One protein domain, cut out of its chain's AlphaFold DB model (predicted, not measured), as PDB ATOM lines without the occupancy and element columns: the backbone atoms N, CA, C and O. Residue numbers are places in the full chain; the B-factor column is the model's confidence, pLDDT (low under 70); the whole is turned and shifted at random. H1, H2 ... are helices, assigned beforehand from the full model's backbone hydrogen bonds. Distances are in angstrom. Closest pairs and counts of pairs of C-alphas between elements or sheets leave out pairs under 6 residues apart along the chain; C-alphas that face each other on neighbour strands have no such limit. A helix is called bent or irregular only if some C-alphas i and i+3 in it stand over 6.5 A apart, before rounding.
ATOM      1  N   PHE A 165     127.355 151.606 186.475       95.31
ATOM      2  CA  PHE A 165     126.564 152.831 186.410       95.31
ATOM      3  C   PHE A 165     125.858 153.140 187.742       95.31
ATOM      4  O   PHE A 165     125.936 154.268 188.230       95.31
ATOM      5  N   TYR A 166     125.219 152.147 188.370       97.19
ATOM      6  CA  TYR A 166     124.517 152.341 189.644       97.19
ATOM      7  C   TYR A 166     125.489 152.686 190.775       97.19
ATOM      8  O   TYR A 166     125.205 153.564 191.588       97.19
ATOM      9  N   LEU A 167     126.657 152.042 190.793       97.75
ATOM     10  CA  LEU A 167     127.697 152.271 191.796       97.75
ATOM     11  C   LEU A 167     128.252 153.699 191.709       97.75
ATOM     12  O   LEU A 167     128.258 154.429 192.702       97.75
ATOM     13  N   LEU A 168     128.634 154.134 190.507       97.31
ATOM     14  CA  LEU A 168     129.118 155.497 190.270       97.31
ATOM     15  C   LEU A 168     128.036 156.545 190.542       97.31
ATOM     16  O   LEU A 168     128.330 157.600 191.108       97.31
ATOM     17  N   TYR A 169     126.779 156.252 190.198       96.88
ATOM     18  CA  TYR A 169     125.653 157.125 190.514       96.88
ATOM     19  C   TYR A 169     125.511 157.331 192.026       96.88
ATOM     20  O   TYR A 169     125.431 158.475 192.475       96.88
ATOM     21  N   MET A 170     125.519 156.254 192.820       97.06
ATOM     22  CA  MET A 170     125.426 156.345 194.280       97.06
ATOM     23  C   MET A 170     126.586 157.144 194.873       97.06
ATOM     24  O   MET A 170     126.354 158.054 195.671       97.06
ATOM     25  N   MET A 171     127.820 156.865 194.439       96.69
ATOM     26  CA  MET A 171     129.000 157.623 194.864       96.69
ATOM     27  C   MET A 171     128.855 159.111 194.534       96.69
ATOM     28  O   MET A 171     129.121 159.948 195.390       96.69
ATOM     29  N   ASN A 172     128.353 159.453 193.344       95.81
ATOM     30  CA  ASN A 172     128.107 160.837 192.942       95.81
ATOM     31  C   ASN A 172     127.040 161.535 193.794       95.81
ATOM     32  O   ASN A 172     127.205 162.700 194.147       95.81
ATOM     33  N   GLN A 173     125.952 160.849 194.150       95.00
ATOM     34  CA  GLN A 173     124.946 161.427 195.047       95.00
ATOM     35  C   GLN A 173     125.505 161.648 196.455       95.00
ATOM     36  O   GLN A 173     125.286 162.708 197.037       95.00
ATOM     37  N   MET A 174     126.274 160.691 196.976       93.12
ATOM     38  CA  MET A 174     126.922 160.826 198.282       93.12
ATOM     39  C   MET A 174     128.015 161.900 198.288       93.12
ATOM     40  O   MET A 174     128.219 162.557 199.303       93.12
ATOM     41  N   ASP A 175     128.719 162.098 197.174       91.88
ATOM     42  CA  ASP A 175     129.767 163.112 197.050       91.88
ATOM     43  C   ASP A 175     129.224 164.545 197.075       91.88
ATOM     44  O   ASP A 175     129.900 165.458 197.544       91.88
ATOM     45  N   LYS A 176     127.978 164.749 196.637       90.38
ATOM     46  CA  LYS A 176     127.290 166.049 196.697       90.38
ATOM     47  C   LYS A 176     126.843 166.431 198.107       90.38
ATOM     48  O   LYS A 176     126.543 167.596 198.350       90.38
ATOM     49  N   GLN A 177     126.773 165.470 199.026       85.56
ATOM     50  CA  GLN A 177     126.291 165.689 200.384       85.56
ATOM     51  C   GLN A 177     127.455 165.987 201.331       85.56
ATOM     52  O   GLN A 177     128.445 165.257 201.379       85.56
ATOM     53  N   SER A 178     127.325 167.051 202.122       82.56
ATOM     54  CA  SER A 178     128.267 167.334 203.205       82.56
ATOM     55  C   SER A 178     127.987 166.396 204.383       82.56
ATOM     56  O   SER A 178     126.871 166.405 204.907       82.56
ATOM     57  N   PRO A 179     128.959 165.565 204.799       81.69
ATOM     58  CA  PRO A 179     128.724 164.582 205.843       81.69
ATOM     59  C   PRO A 179     128.622 165.249 207.219       81.69
ATOM     60  O   PRO A 179     129.473 166.047 207.609       81.69
ATOM     61  N   SER A 180     127.605 164.863 207.979       82.75
ATOM     62  CA  SER A 180     127.462 165.159 209.399       82.75
ATOM     63  C   SER A 180     128.438 164.315 210.221       82.75
ATOM     64  O   SER A 180     128.648 163.128 209.945       82.75
ATOM     65  N   SER A 181     129.016 164.936 211.249       74.12
ATOM     66  CA  SER A 181     129.941 164.327 212.211       74.12
ATOM     67  C   SER A 181     129.239 163.590 213.356       74.12
ATOM     68  O   SER A 181     129.918 163.061 214.234       74.12
ATOM     69  N   VAL A 182     127.901 163.545 213.367       75.12
ATOM     70  CA  VAL A 182     127.140 162.874 214.426       75.12
ATOM     71  C   VAL A 182     127.463 161.373 214.431       75.12
ATOM     72  O   VAL A 182     127.278 160.713 213.401       75.12
ATOM     73  N   PRO A 183     127.925 160.816 215.566       65.75
ATOM     74  CA  PRO A 183     128.202 159.394 215.675       65.75
ATOM     75  C   PRO A 183     126.891 158.608 215.579       65.75
ATOM     76  O   PRO A 183     125.943 158.841 216.329       65.75
ATOM     77  N   LEU A 184     126.844 157.674 214.635       82.31
ATOM     78  CA  LEU A 184     125.756 156.719 214.448       82.31
ATOM     79  C   LEU A 184     126.318 155.298 214.509       82.31
ATOM     80  O   LEU A 184     127.529 155.092 214.466       82.31
ATOM     81  N   LEU A 185     125.438 154.308 214.622       85.56
ATOM     82  CA  LEU A 185     125.850 152.912 214.514       85.56
ATOM     83  C   LEU A 185     126.213 152.572 213.056       85.56
ATOM     84  O   LEU A 185     125.778 153.268 212.136       85.56
ATOM     85  N   PRO A 186     126.998 151.510 212.820       86.44
ATOM     86  CA  PRO A 186     127.202 150.973 211.481       86.44
ATOM     87  C   PRO A 186     125.881 150.580 210.807       86.44
ATOM     88  O   PRO A 186     124.905 150.217 211.469       86.44
ATOM     89  N   VAL A 187     125.854 150.639 209.476       88.19
ATOM     90  CA  VAL A 187     124.705 150.178 208.685       88.19
ATOM     91  C   VAL A 187     124.611 148.653 208.799       88.19
ATOM     92  O   VAL A 187     125.601 147.986 208.496       88.19
ATOM     93  N   PRO A 188     123.457 148.084 209.197       85.19
ATOM     94  CA  PRO A 188     123.274 146.636 209.220       85.19
ATOM     95  C   PRO A 188     123.473 146.019 207.833       85.19
ATOM     96  O   PRO A 188     123.015 146.578 206.836       85.19
ATOM     97  N   GLU A 189     124.091 144.842 207.763       77.94
ATOM     98  CA  GLU A 189     124.384 144.169 206.487       77.94
ATOM     99  C   GLU A 189     123.123 143.807 205.688       77.94
ATOM    100  O   GLU A 189     123.130 143.856 204.462       77.94
ATOM    101  N   ASN A 190     122.020 143.512 206.381       81.19
ATOM    102  CA  ASN A 190     120.717 143.182 205.800       81.19
ATOM    103  C   ASN A 190     119.772 144.395 205.684       81.19
ATOM    104  O   ASN A 190     118.554 144.237 205.523       81.19
ATOM    105  N   ALA A 191     120.279 145.623 205.830       87.62
ATOM    106  CA  ALA A 191     119.468 146.813 205.625       87.62
ATOM    107  C   ALA A 191     119.048 146.909 204.149       87.62
ATOM    108  O   ALA A 191     119.874 146.783 203.255       87.62
ATOM    109  N   LEU A 192     117.767 147.183 203.886       87.81
ATOM    110  CA  LEU A 192     117.311 147.610 202.551       87.81
ATOM    111  C   LEU A 192     117.125 149.121 202.463       87.81
ATOM    112  O   LEU A 192     117.215 149.715 201.390       87.81
ATOM    113  N   LYS A 193     116.890 149.740 203.617       91.44
ATOM    114  CA  LYS A 193     116.678 151.166 203.769       91.44
ATOM    115  C   LYS A 193     117.285 151.630 205.085       91.44
ATOM    116  O   LYS A 193     117.219 150.913 206.083       91.44
ATOM    117  N   VAL A 194     117.830 152.839 205.094       90.94
ATOM    118  CA  VAL A 194     118.236 153.536 206.318       90.94
ATOM    119  C   VAL A 194     117.280 154.678 206.652       90.94
ATOM    120  O   VAL A 194     116.577 155.206 205.791       90.94
ATOM    121  N   GLN A 195     117.256 155.079 207.921       88.44
ATOM    122  CA  GLN A 195     116.533 156.282 208.344       88.44
ATOM    123  C   GLN A 195     117.185 157.532 207.738       88.44
ATOM    124  O   GLN A 195     118.394 157.561 207.530       88.44
ATOM    125  N   GLU A 196     116.420 158.602 207.525       86.25
ATOM    126  CA  GLU A 196     116.924 159.828 206.880       86.25
ATOM    127  C   GLU A 196     118.147 160.426 207.589       86.25
ATOM    128  O   GLU A 196     119.095 160.848 206.934       86.25
ATOM    129  N   LYS A 197     118.199 160.350 208.926       86.31
ATOM    130  CA  LYS A 197     119.357 160.800 209.718       86.31
ATOM    131  C   LYS A 197     120.671 160.086 209.368       86.31
ATOM    132  O   LYS A 197     121.742 160.656 209.556       86.31
ATOM    133  N   TYR A 198     120.603 158.844 208.876       87.81
ATOM    134  CA  TYR A 198     121.787 158.107 208.426       87.81
ATOM    135  C   TYR A 198     122.308 158.644 207.105       87.81
ATOM    136  O   TYR A 198     123.519 158.680 206.930       87.81
ATOM    137  N   VAL A 199     121.428 159.082 206.201       89.12
ATOM    138  CA  VAL A 199     121.792 159.492 204.838       89.12
ATOM    139  C   VAL A 199     122.876 160.563 204.850       89.12
ATOM    140  O   VAL A 199     123.842 160.468 204.105       89.12
ATOM    141  N   THR A 200     122.760 161.547 205.737       88.62
ATOM    142  CA  THR A 200     123.731 162.640 205.842       88.62
ATOM    143  C   THR A 200     124.949 162.286 206.686       88.62
ATOM    144  O   THR A 200     125.828 163.120 206.847       88.62
ATOM    145  N   SER A 201     125.017 161.102 207.294       90.81
ATOM    146  CA  SER A 201     126.105 160.755 208.209       90.81
ATOM    147  C   SER A 201     127.383 160.365 207.472       90.81
ATOM    148  O   SER A 201     127.359 159.739 206.408       90.81
ATOM    149  N   ARG A 202     128.527 160.673 208.089       90.38
ATOM    150  CA  ARG A 202     129.831 160.220 207.601       90.38
ATOM    151  C   ARG A 202     129.917 158.694 207.486       90.38
ATOM    152  O   ARG A 202     130.411 158.199 206.480       90.38
ATOM    153  N   ILE A 203     129.392 157.960 208.468       91.00
ATOM    154  CA  ILE A 203     129.435 156.488 208.511       91.00
ATOM    155  C   ILE A 203     128.678 155.880 207.331       91.00
ATOM    156  O   ILE A 203     129.181 154.978 206.668       91.00
ATOM    157  N   TYR A 204     127.491 156.404 207.022       92.88
ATOM    158  CA  TYR A 204     126.720 155.934 205.876       92.88
ATOM    159  C   TYR A 204     127.422 156.227 204.550       92.88
ATOM    160  O   TYR A 204     127.485 155.367 203.673       92.88
ATOM    161  N   ARG A 205     128.007 157.421 204.412       92.69
ATOM    162  CA  ARG A 205     128.809 157.768 203.239       92.69
ATOM    163  C   ARG A 205     129.986 156.816 203.055       92.69
ATOM    164  O   ARG A 205     130.186 156.321 201.950       92.69
ATOM    165  N   GLU A 206     130.741 156.550 204.117       92.94
ATOM    166  CA  GLU A 206     131.871 155.619 204.078       92.94
ATOM    167  C   GLU A 206     131.412 154.193 203.739       92.94
ATOM    168  O   GLU A 206     132.022 153.557 202.882       92.94
ATOM    169  N   TYR A 207     130.289 153.736 204.304       94.75
ATOM    170  CA  TYR A 207     129.656 152.461 203.951       94.75
ATOM    171  C   TYR A 207     129.332 152.374 202.451       94.75
ATOM    172  O   TYR A 207     129.719 151.401 201.798       94.75
ATOM    173  N   VAL A 208     128.665 153.390 201.888       95.94
ATOM    174  CA  VAL A 208     128.293 153.414 200.463       95.94
ATOM    175  C   VAL A 208     129.542 153.418 199.588       95.94
ATOM    176  O   VAL A 208     129.650 152.585 198.692       95.94
ATOM    177  N   PHE A 209     130.502 154.309 199.854       96.50
ATOM    178  CA  PHE A 209     131.746 154.386 199.084       96.50
ATOM    179  C   PHE A 209     132.529 153.073 199.137       96.50
ATOM    180  O   PHE A 209     132.954 152.591 198.091       96.50
ATOM    181  N   SER A 210     132.688 152.474 200.321       96.06
ATOM    182  CA  SER A 210     133.416 151.211 200.475       96.06
ATOM    183  C   SER A 210     132.811 150.111 199.621       96.06
ATOM    184  O   SER A 210     133.499 149.545 198.776       96.06
ATOM    185  N   ASN A 211     131.507 149.870 199.796       97.12
ATOM    186  CA  ASN A 211     130.795 148.818 199.081       97.12
ATOM    187  C   ASN A 211     130.788 149.076 197.571       97.12
ATOM    188  O   ASN A 211     130.984 148.147 196.795       97.12
ATOM    189  N   CYS A 212     130.612 150.331 197.137       97.81
ATOM    190  CA  CYS A 212     130.686 150.671 195.717       97.81
ATOM    191  C   CYS A 212     132.070 150.381 195.138       97.81
ATOM    192  O   CYS A 212     132.156 149.845 194.040       97.81
ATOM    193  N   LEU A 213     133.146 150.697 195.863       97.56
ATOM    194  CA  LEU A 213     134.511 150.427 195.415       97.56
ATOM    195  C   LEU A 213     134.819 148.929 195.373       97.56
ATOM    196  O   LEU A 213     135.467 148.487 194.430       97.56
ATOM    197  N   ASP A 214     134.339 148.150 196.346       96.75
ATOM    198  CA  ASP A 214     134.474 146.687 196.345       96.75
ATOM    199  C   ASP A 214     133.754 146.050 195.152       96.75
ATOM    200  O   ASP A 214     134.337 145.248 194.421       96.75
ATOM    201  N   LEU A 215     132.508 146.459 194.907       97.12
ATOM    202  CA  LEU A 215     131.711 145.950 193.792       97.12
ATOM    203  C   LEU A 215     132.266 146.429 192.441       97.12
ATOM    204  O   LEU A 215     132.350 145.637 191.506       97.12
ATOM    205  N   LEU A 216     132.716 147.685 192.322       96.94
ATOM    206  CA  LEU A 216     133.378 148.187 191.108       96.94
ATOM    207  C   LEU A 216     134.652 147.402 190.815       96.94
ATOM    208  O   LEU A 216     134.867 147.000 189.676       96.94
ATOM    209  N   LEU A 217     135.475 147.160 191.836       95.94
ATOM    210  CA  LEU A 217     136.691 146.370 191.708       95.94
ATOM    211  C   LEU A 217     136.388 144.945 191.234       95.94
ATOM    212  O   LEU A 217     137.018 144.464 190.294       95.94
ATOM    213  N   SER A 218     135.407 144.285 191.850       94.31
ATOM    214  CA  SER A 218     134.959 142.962 191.413       94.31
ATOM    215  C   SER A 218     134.507 142.980 189.946       94.31
ATOM    216  O   SER A 218     134.961 142.144 189.166       94.31
ATOM    217  N   ASN A 219     133.729 143.993 189.537       93.75
ATOM    218  CA  ASN A 219     133.280 144.146 188.149       93.75
ATOM    219  C   ASN A 219     134.442 144.334 187.170       93.75
ATOM    220  O   ASN A 219     134.455 143.757 186.089       93.75
ATOM    221  N   LEU A 220     135.407 145.179 187.537       94.94
ATOM    222  CA  LEU A 220     136.573 145.477 186.710       94.94
ATOM    223  C   LEU A 220     137.444 144.236 186.528       94.94
ATOM    224  O   LEU A 220     137.864 143.969 185.411       94.94
ATOM    225  N   LYS A 221     137.673 143.460 187.594       93.56
ATOM    226  CA  LYS A 221     138.424 142.197 187.525       93.56
ATOM    227  C   LYS A 221     137.730 141.154 186.655       93.56
ATOM    228  O   LYS A 221     138.397 140.471 185.892       93.56
ATOM    229  N   MET A 222     136.407 141.043 186.756       90.50
ATOM    230  CA  MET A 222     135.631 140.096 185.951       90.50
ATOM    231  C   MET A 222     135.754 140.375 184.448       90.50
ATOM    232  O   MET A 222     135.795 139.439 183.664       90.50
ATOM    233  N   HIS A 223     135.848 141.645 184.051       90.25
ATOM    234  CA  HIS A 223     135.913 142.041 182.641       90.25
ATOM    235  C   HIS A 223     137.307 142.505 182.196       90.25
ATOM    236  O   HIS A 223     137.447 143.091 181.124       90.25
ATOM    237  N   SER A 224     138.347 142.283 183.010       93.00
ATOM    238  CA  SER A 224     139.690 142.804 182.722       93.00
ATOM    239  C   SER A 224     140.405 142.089 181.586       93.00
ATOM    240  O   SER A 224     141.345 142.641 181.030       93.00
ATOM    241  N   ASN A 225     139.991 140.868 181.259       91.94
ATOM    242  CA  ASN A 225     140.536 140.091 180.149       91.94
ATOM    243  C   ASN A 225     139.932 140.478 178.796       91.94
ATOM    244  O   ASN A 225     140.398 139.979 177.782       91.94
ATOM    245  N   SER A 226     138.915 141.344 178.757       91.25
ATOM    246  CA  SER A 226     138.342 141.757 177.486       91.25
ATOM    247  C   SER A 226     139.243 142.767 176.799       91.25
ATOM    248  O   SER A 226     139.682 143.743 177.417       91.25
ATOM    249  N   LEU A 227     139.423 142.615 175.487       91.44
ATOM    250  CA  LEU A 227     140.056 143.650 174.689       91.44
ATOM    251  C   LEU A 227     139.308 144.964 174.863       91.44
ATOM    252  O   LEU A 227     139.981 145.974 174.951       91.44
ATOM    253  N   GLY A 228     137.972 144.976 174.981       90.81
ATOM    254  CA  GLY A 228     137.117 146.160 175.203       90.81
ATOM    255  C   GLY A 228     137.244 146.847 176.572       90.81
ATOM    256  O   GLY A 228     136.509 147.794 176.863       90.81
ATOM    257  N   PHE A 229     138.135 146.369 177.447       94.00
ATOM    258  CA  PHE A 229     138.304 146.925 178.786       94.00
ATOM    259  C   PHE A 229     138.657 148.425 178.812       94.00
ATOM    260  O   PHE A 229     138.081 149.118 179.659       94.00
ATOM    261  N   PRO A 230     139.537 148.976 177.944       95.12
ATOM    262  CA  PRO A 230     139.854 150.406 177.955       95.12
ATOM    263  C   PRO A 230     138.614 151.290 177.765       95.12
ATOM    264  O   PRO A 230     138.386 152.214 178.545       95.12
ATOM    265  N   GLU A 231     137.749 150.980 176.795       92.94
ATOM    266  CA  GLU A 231     136.527 151.747 176.527       92.94
ATOM    267  C   GLU A 231     135.571 151.725 177.720       92.94
ATOM    268  O   GLU A 231     135.010 152.755 178.099       92.94
ATOM    269  N   TYR A 232     135.409 150.556 178.336       90.88
ATOM    270  CA  TYR A 232     134.523 150.375 179.480       90.88
ATOM    271  C   TYR A 232     135.060 151.047 180.759       90.88
ATOM    272  O   TYR A 232     134.319 151.711 181.492       90.88
ATOM    273  N   SER A 233     136.351 150.889 181.049       94.94
ATOM    274  CA  SER A 233     136.946 151.256 182.338       94.94
ATOM    275  C   SER A 233     137.437 152.706 182.409       94.94
ATOM    276  O   SER A 233     137.467 153.280 183.501       94.94
ATOM    277  N   ASN A 234     137.749 153.345 181.276       92.81
ATOM    278  CA  ASN A 234     138.273 154.716 181.247       92.81
ATOM    279  C   ASN A 234     137.323 155.732 181.895       92.81
ATOM    280  O   ASN A 234     137.758 156.585 182.679       92.81
ATOM    281  N   PHE A 235     136.017 155.615 181.628       94.06
ATOM    282  CA  PHE A 235     135.005 156.453 182.273       94.06
ATOM    283  C   PHE A 235     135.007 156.260 183.796       94.06
ATOM    284  O   PHE A 235     135.032 157.236 184.546       94.06
ATOM    285  N   ILE A 236     135.073 155.007 184.258       96.75
ATOM    286  CA  ILE A 236     135.125 154.660 185.684       96.75
ATOM    287  C   ILE A 236     136.363 155.290 186.333       96.75
ATOM    288  O   ILE A 236     136.249 155.964 187.355       96.75
ATOM    289  N   GLY A 237     137.539 155.143 185.717       96.62
ATOM    290  CA  GLY A 237     138.783 155.741 186.205       96.62
ATOM    291  C   GLY A 237     138.722 157.272 186.296       96.62
ATOM    292  O   GLY A 237     139.233 157.853 187.256       96.62
ATOM    293  N   SER A 238     138.070 157.936 185.337       95.75
ATOM    294  CA  SER A 238     137.852 159.390 185.363       95.75
ATOM    295  C   SER A 238     136.955 159.822 186.528       95.75
ATOM    296  O   SER A 238     137.325 160.706 187.306       95.75
ATOM    297  N   GLU A 239     135.817 159.149 186.713       96.94
ATOM    298  CA  GLU A 239     134.879 159.440 187.803       96.94
ATOM    299  C   GLU A 239     135.520 159.208 189.178       96.94
ATOM    300  O   GLU A 239     135.370 160.029 190.085       96.94
ATOM    301  N   LEU A 240     136.310 158.140 189.324       96.75
ATOM    302  CA  LEU A 240     137.080 157.855 190.535       96.75
ATOM    303  C   LEU A 240     138.068 158.985 190.865       96.75
ATOM    304  O   LEU A 240     138.085 159.480 191.996       96.75
ATOM    305  N   ARG A 241     138.828 159.473 189.876       95.75
ATOM    306  CA  ARG A 241     139.715 160.637 190.057       95.75
ATOM    307  C   ARG A 241     138.939 161.895 190.451       95.75
ATOM    308  O   ARG A 241     139.400 162.642 191.318       95.75
ATOM    309  N   ARG A 242     137.748 162.116 189.882       95.56
ATOM    310  CA  ARG A 242     136.864 163.222 190.288       95.56
ATOM    311  C   ARG A 242     136.482 163.111 191.765       95.56
ATOM    312  O   ARG A 242     136.618 164.094 192.487       95.56
ATOM    313  N   PHE A 243     136.067 161.930 192.230       95.12
ATOM    314  CA  PHE A 243     135.693 161.719 193.634       95.12
ATOM    315  C   PHE A 243     136.865 161.928 194.599       95.12
ATOM    316  O   PHE A 243     136.696 162.583 195.625       95.12
ATOM    317  N   ARG A 244     138.075 161.465 194.257       93.00
ATOM    318  CA  ARG A 244     139.292 161.729 195.052       93.00
ATOM    319  C   ARG A 244     139.550 163.233 195.229       93.00
ATOM    320  O   ARG A 244     139.923 163.709 196.309       93.00
ATOM    321  N   ASN A 245     139.327 163.992 194.160       92.44
ATOM    322  CA  ASN A 245     139.555 165.434 194.115       92.44
ATOM    323  C   ASN A 245     138.375 166.264 194.640       92.44
ATOM    324  O   ASN A 245     138.480 167.487 194.706       92.44
ATOM    325  N   SER A 246     137.289 165.622 195.081       90.38
ATOM    326  CA  SER A 246     136.117 166.298 195.635       90.38
ATOM    327  C   SER A 246     136.453 167.179 196.843       90.38
ATOM    328  O   SER A 246     137.412 166.932 197.590       90.38
ATOM    329  N   LYS A 247     135.625 168.216 197.039       86.38
ATOM    330  CA  LYS A 247     135.646 169.097 198.217       86.38
ATOM    331  C   LYS A 247     135.228 168.348 199.480       86.38
ATOM    332  O   LYS A 247     135.784 168.580 200.550       86.38
ATOM    333  N   ASN A 248     134.279 167.425 199.351       85.62
ATOM    334  CA  ASN A 248     133.812 166.608 200.458       85.62
ATOM    335  C   ASN A 248     134.792 165.443 200.634       85.62
ATOM    336  O   ASN A 248     134.575 164.366 200.093       85.62
ATOM    337  N   LYS A 249     135.888 165.626 201.372       82.31
ATOM    338  CA  LYS A 249     136.900 164.567 201.518       82.31
ATOM    339  C   LYS A 249     136.327 163.315 202.188       82.31
ATOM    340  O   LYS A 249     135.720 163.390 203.255       82.31
ATOM    341  N   SER A 250     136.521 162.168 201.541       87.12
ATOM    342  CA  SER A 250     136.307 160.847 202.136       87.12
ATOM    343  C   SER A 250     137.459 160.499 203.082       87.12
ATOM    344  O   SER A 250     138.506 161.155 203.062       87.12
ATOM    345  N   ALA A 251     137.283 159.457 203.899       89.88
ATOM    346  CA  ALA A 251     138.354 158.944 204.748       89.88
ATOM    347  C   ALA A 251     139.630 158.624 203.935       89.88
ATOM    348  O   ALA A 251     139.519 158.197 202.780       89.88
ATOM    349  N   PRO A 252     140.837 158.778 204.520       92.56
ATOM    350  CA  PRO A 252     142.098 158.527 203.819       92.56
ATOM    351  C   PRO A 252     142.157 157.161 203.124       92.56
ATOM    352  O   PRO A 252     142.503 157.100 201.951       92.56
ATOM    353  N   TRP A 253     141.711 156.094 203.794       93.50
ATOM    354  CA  TRP A 253     141.701 154.736 203.242       93.50
ATOM    355  C   TRP A 253     140.782 154.577 202.014       93.50
ATOM    356  O   TRP A 253     141.115 153.836 201.092       93.50
ATOM    357  N   ILE A 254     139.662 155.313 201.948       94.81
ATOM    358  CA  ILE A 254     138.793 155.349 200.756       94.81
ATOM    359  C   ILE A 254     139.539 156.016 199.605       94.81
ATOM    360  O   ILE A 254     139.511 155.509 198.488       94.81
ATOM    361  N   ASN A 255     140.227 157.131 199.864       93.62
ATOM    362  CA  ASN A 255     140.986 157.836 198.830       93.62
ATOM    363  C   ASN A 255     142.154 156.990 198.307       93.62
ATOM    364  O   ASN A 255     142.376 156.972 197.099       93.62
ATOM    365  N   THR A 256     142.855 156.259 199.181       94.69
ATOM    366  CA  THR A 256     143.888 155.289 198.780       94.69
ATOM    367  C   THR A 256     143.297 154.207 197.884       94.69
ATOM    368  O   THR A 256     143.839 153.925 196.819       94.69
ATOM    369  N   LYS A 257     142.134 153.653 198.250       95.50
ATOM    370  CA  LYS A 257     141.443 152.639 197.444       95.50
ATOM    371  C   LYS A 257     140.995 153.176 196.082       95.50
ATOM    372  O   LYS A 257     141.185 152.505 195.073       95.50
ATOM    373  N   ILE A 258     140.439 154.389 196.042       96.12
ATOM    374  CA  ILE A 258     140.072 155.086 194.800       96.12
ATOM    375  C   ILE A 258     141.297 155.247 193.897       96.12
ATOM    376  O   ILE A 258     141.222 154.930 192.711       96.12
ATOM    377  N   GLU A 259     142.415 155.722 194.450       94.88
ATOM    378  CA  GLU A 259     143.647 155.936 193.692       94.88
ATOM    379  C   GLU A 259     144.225 154.626 193.165       94.88
ATOM    380  O   GLU A 259     144.546 154.539 191.982       94.88
ATOM    381  N   GLY A 260     144.297 153.595 194.011       95.50
ATOM    382  CA  GLY A 260     144.757 152.268 193.614       95.50
ATOM    383  C   GLY A 260     143.939 151.722 192.446       95.50
ATOM    384  O   GLY A 260     144.513 151.282 191.451       95.50
ATOM    385  N   ILE A 261     142.605 151.827 192.515       96.81
ATOM    386  CA  ILE A 261     141.725 151.381 191.427       96.81
ATOM    387  C   ILE A 261     141.924 152.219 190.161       96.81
ATOM    388  O   ILE A 261     142.080 151.657 189.079       96.81
ATOM    389  N   ALA A 262     141.952 153.547 190.269       96.50
ATOM    390  CA  ALA A 262     142.121 154.423 189.112       96.50
ATOM    391  C   ALA A 262     143.482 154.232 188.417       96.50
ATOM    392  O   ALA A 262     143.548 154.284 187.186       96.50
ATOM    393  N   ARG A 263     144.548 153.993 189.190       95.94
ATOM    394  CA  ARG A 263     145.883 153.646 188.689       95.94
ATOM    395  C   ARG A 263     145.874 152.284 187.996       95.94
ATOM    396  O   ARG A 263     146.305 152.206 186.852       95.94
ATOM    397  N   GLY A 264     145.307 151.262 188.638       96.06
ATOM    398  CA  GLY A 264     145.199 149.919 188.060       96.06
ATOM    399  C   GLY A 264     144.429 149.911 186.737       96.06
ATOM    400  O   GLY A 264     144.878 149.297 185.777       96.06
ATOM    401  N   ILE A 265     143.320 150.657 186.642       96.81
ATOM    402  CA  ILE A 265     142.580 150.842 185.381       96.81
ATOM    403  C   ILE A 265     143.486 151.415 184.290       96.81
ATOM    404  O   ILE A 265     143.486 150.900 183.174       96.81
ATOM    405  N   LYS A 266     144.239 152.478 184.600       95.88
ATOM    406  CA  LYS A 266     145.111 153.152 183.634       95.88
ATOM    407  C   LYS A 266     146.199 152.205 183.126       95.88
ATOM    408  O   LYS A 266     146.295 151.993 181.923       95.88
ATOM    409  N   GLU A 267     146.966 151.613 184.037       95.50
ATOM    410  CA  GLU A 267     148.070 150.706 183.696       95.50
ATOM    411  C   GLU A 267     147.578 149.489 182.905       95.50
ATOM    412  O   GLU A 267     148.219 149.057 181.948       95.50
ATOM    413  N   HIS A 268     146.421 148.937 183.282       96.19
ATOM    414  CA  HIS A 268     145.841 147.793 182.585       96.19
ATOM    415  C   HIS A 268     145.315 148.161 181.196       96.19
ATOM    416  O   HIS A 268     145.528 147.417 180.241       96.19
ATOM    417  N   SER A 269     144.693 149.335 181.059       95.88
ATOM    418  CA  SER A 269     144.222 149.834 179.763       95.88
ATOM    419  C   SER A 269     145.381 150.084 178.798       95.88
ATOM    420  O   SER A 269     145.316 149.638 177.659       95.88
ATOM    421  N   GLU A 270     146.472 150.699 179.266       94.81
ATOM    422  CA  GLU A 270     147.681 150.938 178.460       94.81
ATOM    423  C   GLU A 270     148.296 149.626 177.941       94.81
ATOM    424  O   GLU A 270     148.703 149.544 176.783       94.81
ATOM    425  N   ARG A 271     148.319 148.565 178.761       92.88
ATOM    426  CA  ARG A 271     148.788 147.233 178.329       92.88
ATOM    427  C   ARG A 271     147.906 146.643 177.232       92.88
ATOM    428  O   ARG A 271     148.418 146.106 176.255       92.88
ATOM    429  N   ILE A 272     146.586 146.743 177.380       93.50
ATOM    430  CA  ILE A 272     145.642 146.237 176.377       93.50
ATOM    431  C   ILE A 272     145.745 147.043 175.078       93.50
ATOM    432  O   ILE A 272     145.729 146.466 173.995       93.50
ATOM    433  N   GLU A 273     145.910 148.362 175.157       92.25
ATOM    434  CA  GLU A 273     146.133 149.210 173.982       92.25
ATOM    435  C   GLU A 273     147.427 148.846 173.238       92.25
ATOM    436  O   GLU A 273     147.420 148.781 172.009       92.25
ATOM    437  N   GLN A 274     148.507 148.515 173.952       91.12
ATOM    438  CA  GLN A 274     149.742 148.006 173.341       91.12
ATOM    439  C   GLN A 274     149.526 146.670 172.618       91.12
ATOM    440  O   GLN A 274     150.030 146.490 171.510       91.12
ATOM    441  N   LEU A 275     148.748 145.755 173.208       88.50
ATOM    442  CA  LEU A 275     148.374 144.491 172.561       88.50
ATOM    443  C   LEU A 275     147.537 144.731 171.295       88.50
ATOM    444  O   LEU A 275     147.746 144.066 170.283       88.50
ATOM    445  N   ARG A 276     146.625 145.709 171.330       88.12
ATOM    446  CA  ARG A 276     145.773 146.082 170.190       88.12
ATOM    447  C   ARG A 276     146.545 146.728 169.041       88.12
ATOM    448  O   ARG A 276     146.207 146.493 167.885       88.12
ATOM    449  N   ALA A 277     147.567 147.531 169.339       84.44
ATOM    450  CA  ALA A 277     148.313 148.303 168.341       84.44
ATOM    451  C   ALA A 277     149.021 147.438 167.277       84.44
ATOM    452  O   ALA A 277     149.342 147.931 166.199       84.44
ATOM    453  N   GLY A 278     149.248 146.150 167.557       72.12
ATOM    454  CA  GLY A 278     149.857 145.201 166.623       72.12
ATOM    455  C   GLY A 278     148.892 144.540 165.632       72.12
ATOM    456  O   GLY A 278     149.320 143.659 164.888       72.12
ATOM    457  N   LEU A 279     147.604 144.903 165.624       72.00
ATOM    458  CA  LEU A 279     146.553 144.126 164.956       72.00
ATOM    459  C   LEU A 279     145.954 144.881 163.766       72.00
ATOM    460  O   LEU A 279     145.518 146.022 163.887       72.00
ATOM    461  N   THR A 280     145.918 144.226 162.603       65.94
ATOM    462  CA  THR A 280     145.412 144.798 161.339       65.94
ATOM    463  C   THR A 280     144.042 144.250 160.934       65.94
ATOM    464  O   THR A 280     143.245 144.993 160.371       65.94
ATOM    465  N   VAL A 281     143.735 142.985 161.245       61.62
ATOM    466  CA  VAL A 281     142.413 142.353 161.075       61.62
ATOM    467  C   VAL A 281     142.246 141.303 162.173       61.62
ATOM    468  O   VAL A 281     143.192 140.580 162.476       61.62
ATOM    469  N   MET A 282     141.062 141.231 162.775       71.88
ATOM    470  CA  MET A 282     140.759 140.347 163.899       71.88
ATOM    471  C   MET A 282     139.544 139.496 163.559       71.88
ATOM    472  O   MET A 282     138.445 140.029 163.407       71.88
ATOM    473  N   ASP A 283     139.749 138.188 163.415       84.00
ATOM    474  CA  ASP A 283     138.655 137.224 163.495       84.00
ATOM    475  C   ASP A 283     138.361 136.874 164.967       84.00
ATOM    476  O   ASP A 283     139.099 137.249 165.882       84.00
ATOM    477  N   GLU A 284     137.246 136.187 165.204       84.81
ATOM    478  CA  GLU A 284     136.788 135.815 166.551       84.81
ATOM    479  C   GLU A 284     137.823 134.957 167.300       84.81
ATOM    480  O   GLU A 284     138.074 135.174 168.483       84.81
ATOM    481  N   GLN A 285     138.522 134.056 166.601       85.50
ATOM    482  CA  GLN A 285     139.549 133.206 167.214       85.50
ATOM    483  C   GLN A 285     140.798 133.996 167.620       85.50
ATOM    484  O   GLN A 285     141.434 133.682 168.628       85.50
ATOM    485  N   ALA A 286     141.183 135.007 166.839       84.06
ATOM    486  CA  ALA A 286     142.280 135.901 167.176       84.06
ATOM    487  C   ALA A 286     141.946 136.735 168.420       84.06
ATOM    488  O   ALA A 286     142.802 136.870 169.297       84.06
ATOM    489  N   ILE A 287     140.702 137.220 168.530       86.69
ATOM    490  CA  ILE A 287     140.193 137.913 169.724       86.69
ATOM    491  C   ILE A 287     140.327 137.015 170.953       86.69
ATOM    492  O   ILE A 287     140.999 137.403 171.905       86.69
ATOM    493  N   GLU A 288     139.780 135.800 170.910       86.56
ATOM    494  CA  GLU A 288     139.811 134.871 172.048       86.56
ATOM    495  C   GLU A 288     141.240 134.544 172.506       86.56
ATOM    496  O   GLU A 288     141.536 134.538 173.704       86.56
ATOM    497  N   ARG A 289     142.161 134.301 171.562       86.44
ATOM    498  CA  ARG A 289     143.569 134.014 171.886       86.44
ATOM    499  C   ARG A 289     144.250 135.191 172.567       86.44
ATOM    500  O   ARG A 289     145.029 134.984 173.493       86.44
ATOM    501  N   LEU A 290     143.979 136.410 172.110       86.81
ATOM    502  CA  LEU A 290     144.553 137.614 172.701       86.81
ATOM    503  C   LEU A 290     143.957 137.906 174.074       86.81
ATOM    504  O   LEU A 290     144.707 138.209 174.998       86.81
ATOM    505  N   GLU A 291     142.641 137.765 174.234       90.69
ATOM    506  CA  GLU A 291     141.971 137.924 175.527       90.69
ATOM    507  C   GLU A 291     142.494 136.917 176.563       90.69
ATOM    508  O   GLU A 291     142.723 137.280 177.717       90.69
ATOM    509  N   ALA A 292     142.820 135.689 176.144       89.31
ATOM    510  CA  ALA A 292     143.469 134.694 176.998       89.31
ATOM    511  C   ALA A 292     144.907 135.063 177.423       89.31
ATOM    512  O   ALA A 292     145.402 134.545 178.427       89.31
ATOM    513  N   MET A 293     145.590 135.945 176.684       88.88
ATOM    514  CA  MET A 293     146.930 136.445 177.027       88.88
ATOM    515  C   MET A 293     146.894 137.658 177.964       88.88
ATOM    516  O   MET A 293     147.930 138.012 178.536       88.88
ATOM    517  N   ILE A 294     145.738 138.310 178.126       91.94
ATOM    518  CA  ILE A 294     145.614 139.480 178.994       91.94
ATOM    519  C   ILE A 294     145.734 139.025 180.457       91.94
ATOM    520  O   ILE A 294     144.923 138.221 180.927       91.94
ATOM    521  N   PRO A 295     146.726 139.526 181.216       88.81
ATOM    522  CA  PRO A 295     146.866 139.156 182.615       88.81
ATOM    523  C   PRO A 295     145.682 139.686 183.438       88.81
ATOM    524  O   PRO A 295     145.078 140.697 183.078       88.81
ATOM    525  N   PRO A 296     145.362 139.073 184.588       90.06
ATOM    526  CA  PRO A 296     144.355 139.619 185.489       90.06
ATOM    527  C   PRO A 296     144.692 141.049 185.933       90.06
ATOM    528  O   PRO A 296     145.860 141.368 186.177       90.06
ATOM    529  N   LEU A 297     143.668 141.890 186.114       90.81
ATOM    530  CA  LEU A 297     143.837 143.241 186.653       90.81
ATOM    531  C   LEU A 297     144.525 143.204 188.027       90.81
ATOM    532  O   LEU A 297     143.970 142.710 189.016       90.81
ATOM    533  N   GLN A 298     145.714 143.796 188.093       88.31
ATOM    534  CA  GLN A 298     146.469 143.978 189.326       88.31
ATOM    535  C   GLN A 298     146.172 145.350 189.922       88.31
ATOM    536  O   GLN A 298     146.183 146.361 189.224       88.31
ATOM    537  N   ILE A 299     145.915 145.385 191.229       84.25
ATOM    538  CA  ILE A 299     145.712 146.633 191.963       84.25
ATOM    539  C   ILE A 299     146.666 146.647 193.142       84.25
ATOM    540  O   ILE A 299     146.459 145.923 194.113       84.25
ATOM    541  N   GLY A 300     147.696 147.488 193.053       71.19
ATOM    542  CA  GLY A 300     148.511 147.844 194.209       71.19
ATOM    543  C   GLY A 300     147.684 148.727 195.135       71.19
ATOM    544  O   GLY A 300     147.488 149.907 194.833       71.19
ATOM    545  N   LEU A 301     147.147 148.139 196.207       63.34
ATOM    546  CA  LEU A 301     146.537 148.865 197.330       63.34
ATOM    547  C   LEU A 301     147.568 149.227 198.418       63.34
ATOM    548  O   LEU A 301     147.178 149.778 199.445       63.34
ATOM    549  N   GLU A 302     148.842 148.911 198.172       45.38
ATOM    550  CA  GLU A 302     150.006 149.290 198.982       45.38
ATOM    551  C   GLU A 302     150.419 150.751 198.747       45.38
ATOM    552  O   GLU A 302     150.411 151.205 197.571       45.38
TER     553      GLU A 302
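This is residues 165 to 302 of the 302 residues of an uncharacterized protein of Nematocida displodere (UniProt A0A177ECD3). Four helices, H1, H3, H4 and H5, run lengthwise in a loose up-and-down bundle, each against the one before it. Short H2 lies by one end, where residues 188 to 193 stick out; H6 lies near the far end of H5, and residues 294 to 302 fold back along H5. The printed part has 138 residues with six named helices, H1 to H6 in order, no named strand, and is all helix. It is loose, with a radius of gyration of the C-alphas of 17.9 A, and only just elongated, spanning 58 by 29 by 24 A.

H1, residues 165 to 175, touches H3, residues 202 to 222, at a shallow tilt of 26 degrees, opposite ways; the closest C-alphas, Leu 167 and Cys 212, are 5.2 A apart. H2, residues 196 to 199, is close but not clearly touching H3, with the C-alphas of Tyr 198 and Tyr 204 closest at 6.0 A. H4, residues 229 to 244, touches H1 with residues 236 to 243 alone, closest at the C-alphas of Asp 175 and Phe 243, 7.0 A. H4 and H5, residues 252 to 276, form a helical hairpin; their closest C-alphas, Gly 237 and Ala 262, are 4.6 A apart. H5 touches H3 with residues 254 to 261 alone, closest at the C-alphas of Ser 210 and Ile 254, 6.8 A. H6, residues 284 to 293, is close but not clearly touching H5, at a steep tilt of 47 degrees. H1 and H5 are apart. Every O i to N i+4 pair is within hydrogen-bond range in H1, H3, H5 and H6, against 10 of 12 in H4; H2 is too short for such a pair.

H1 begins at C-alpha 165 (126.564, 152.831, 186.410). H3 is 30.1 A long, H4 22.0 A and H5 36.0 A. H4 is only just irregular: C-alphas 232 and 235 are 6.7 A apart. H6 ends at C-alpha 293 (146.930, 136.445, 177.027).

The C-alphas farthest apart, Val 182 and Val 281, are 59.2 A apart. The printed part has no cut; the link from H1 to H2 is long, 20 residues. The pLDDT is under 70 at residues 183, 280 to 281 and 301 to 302.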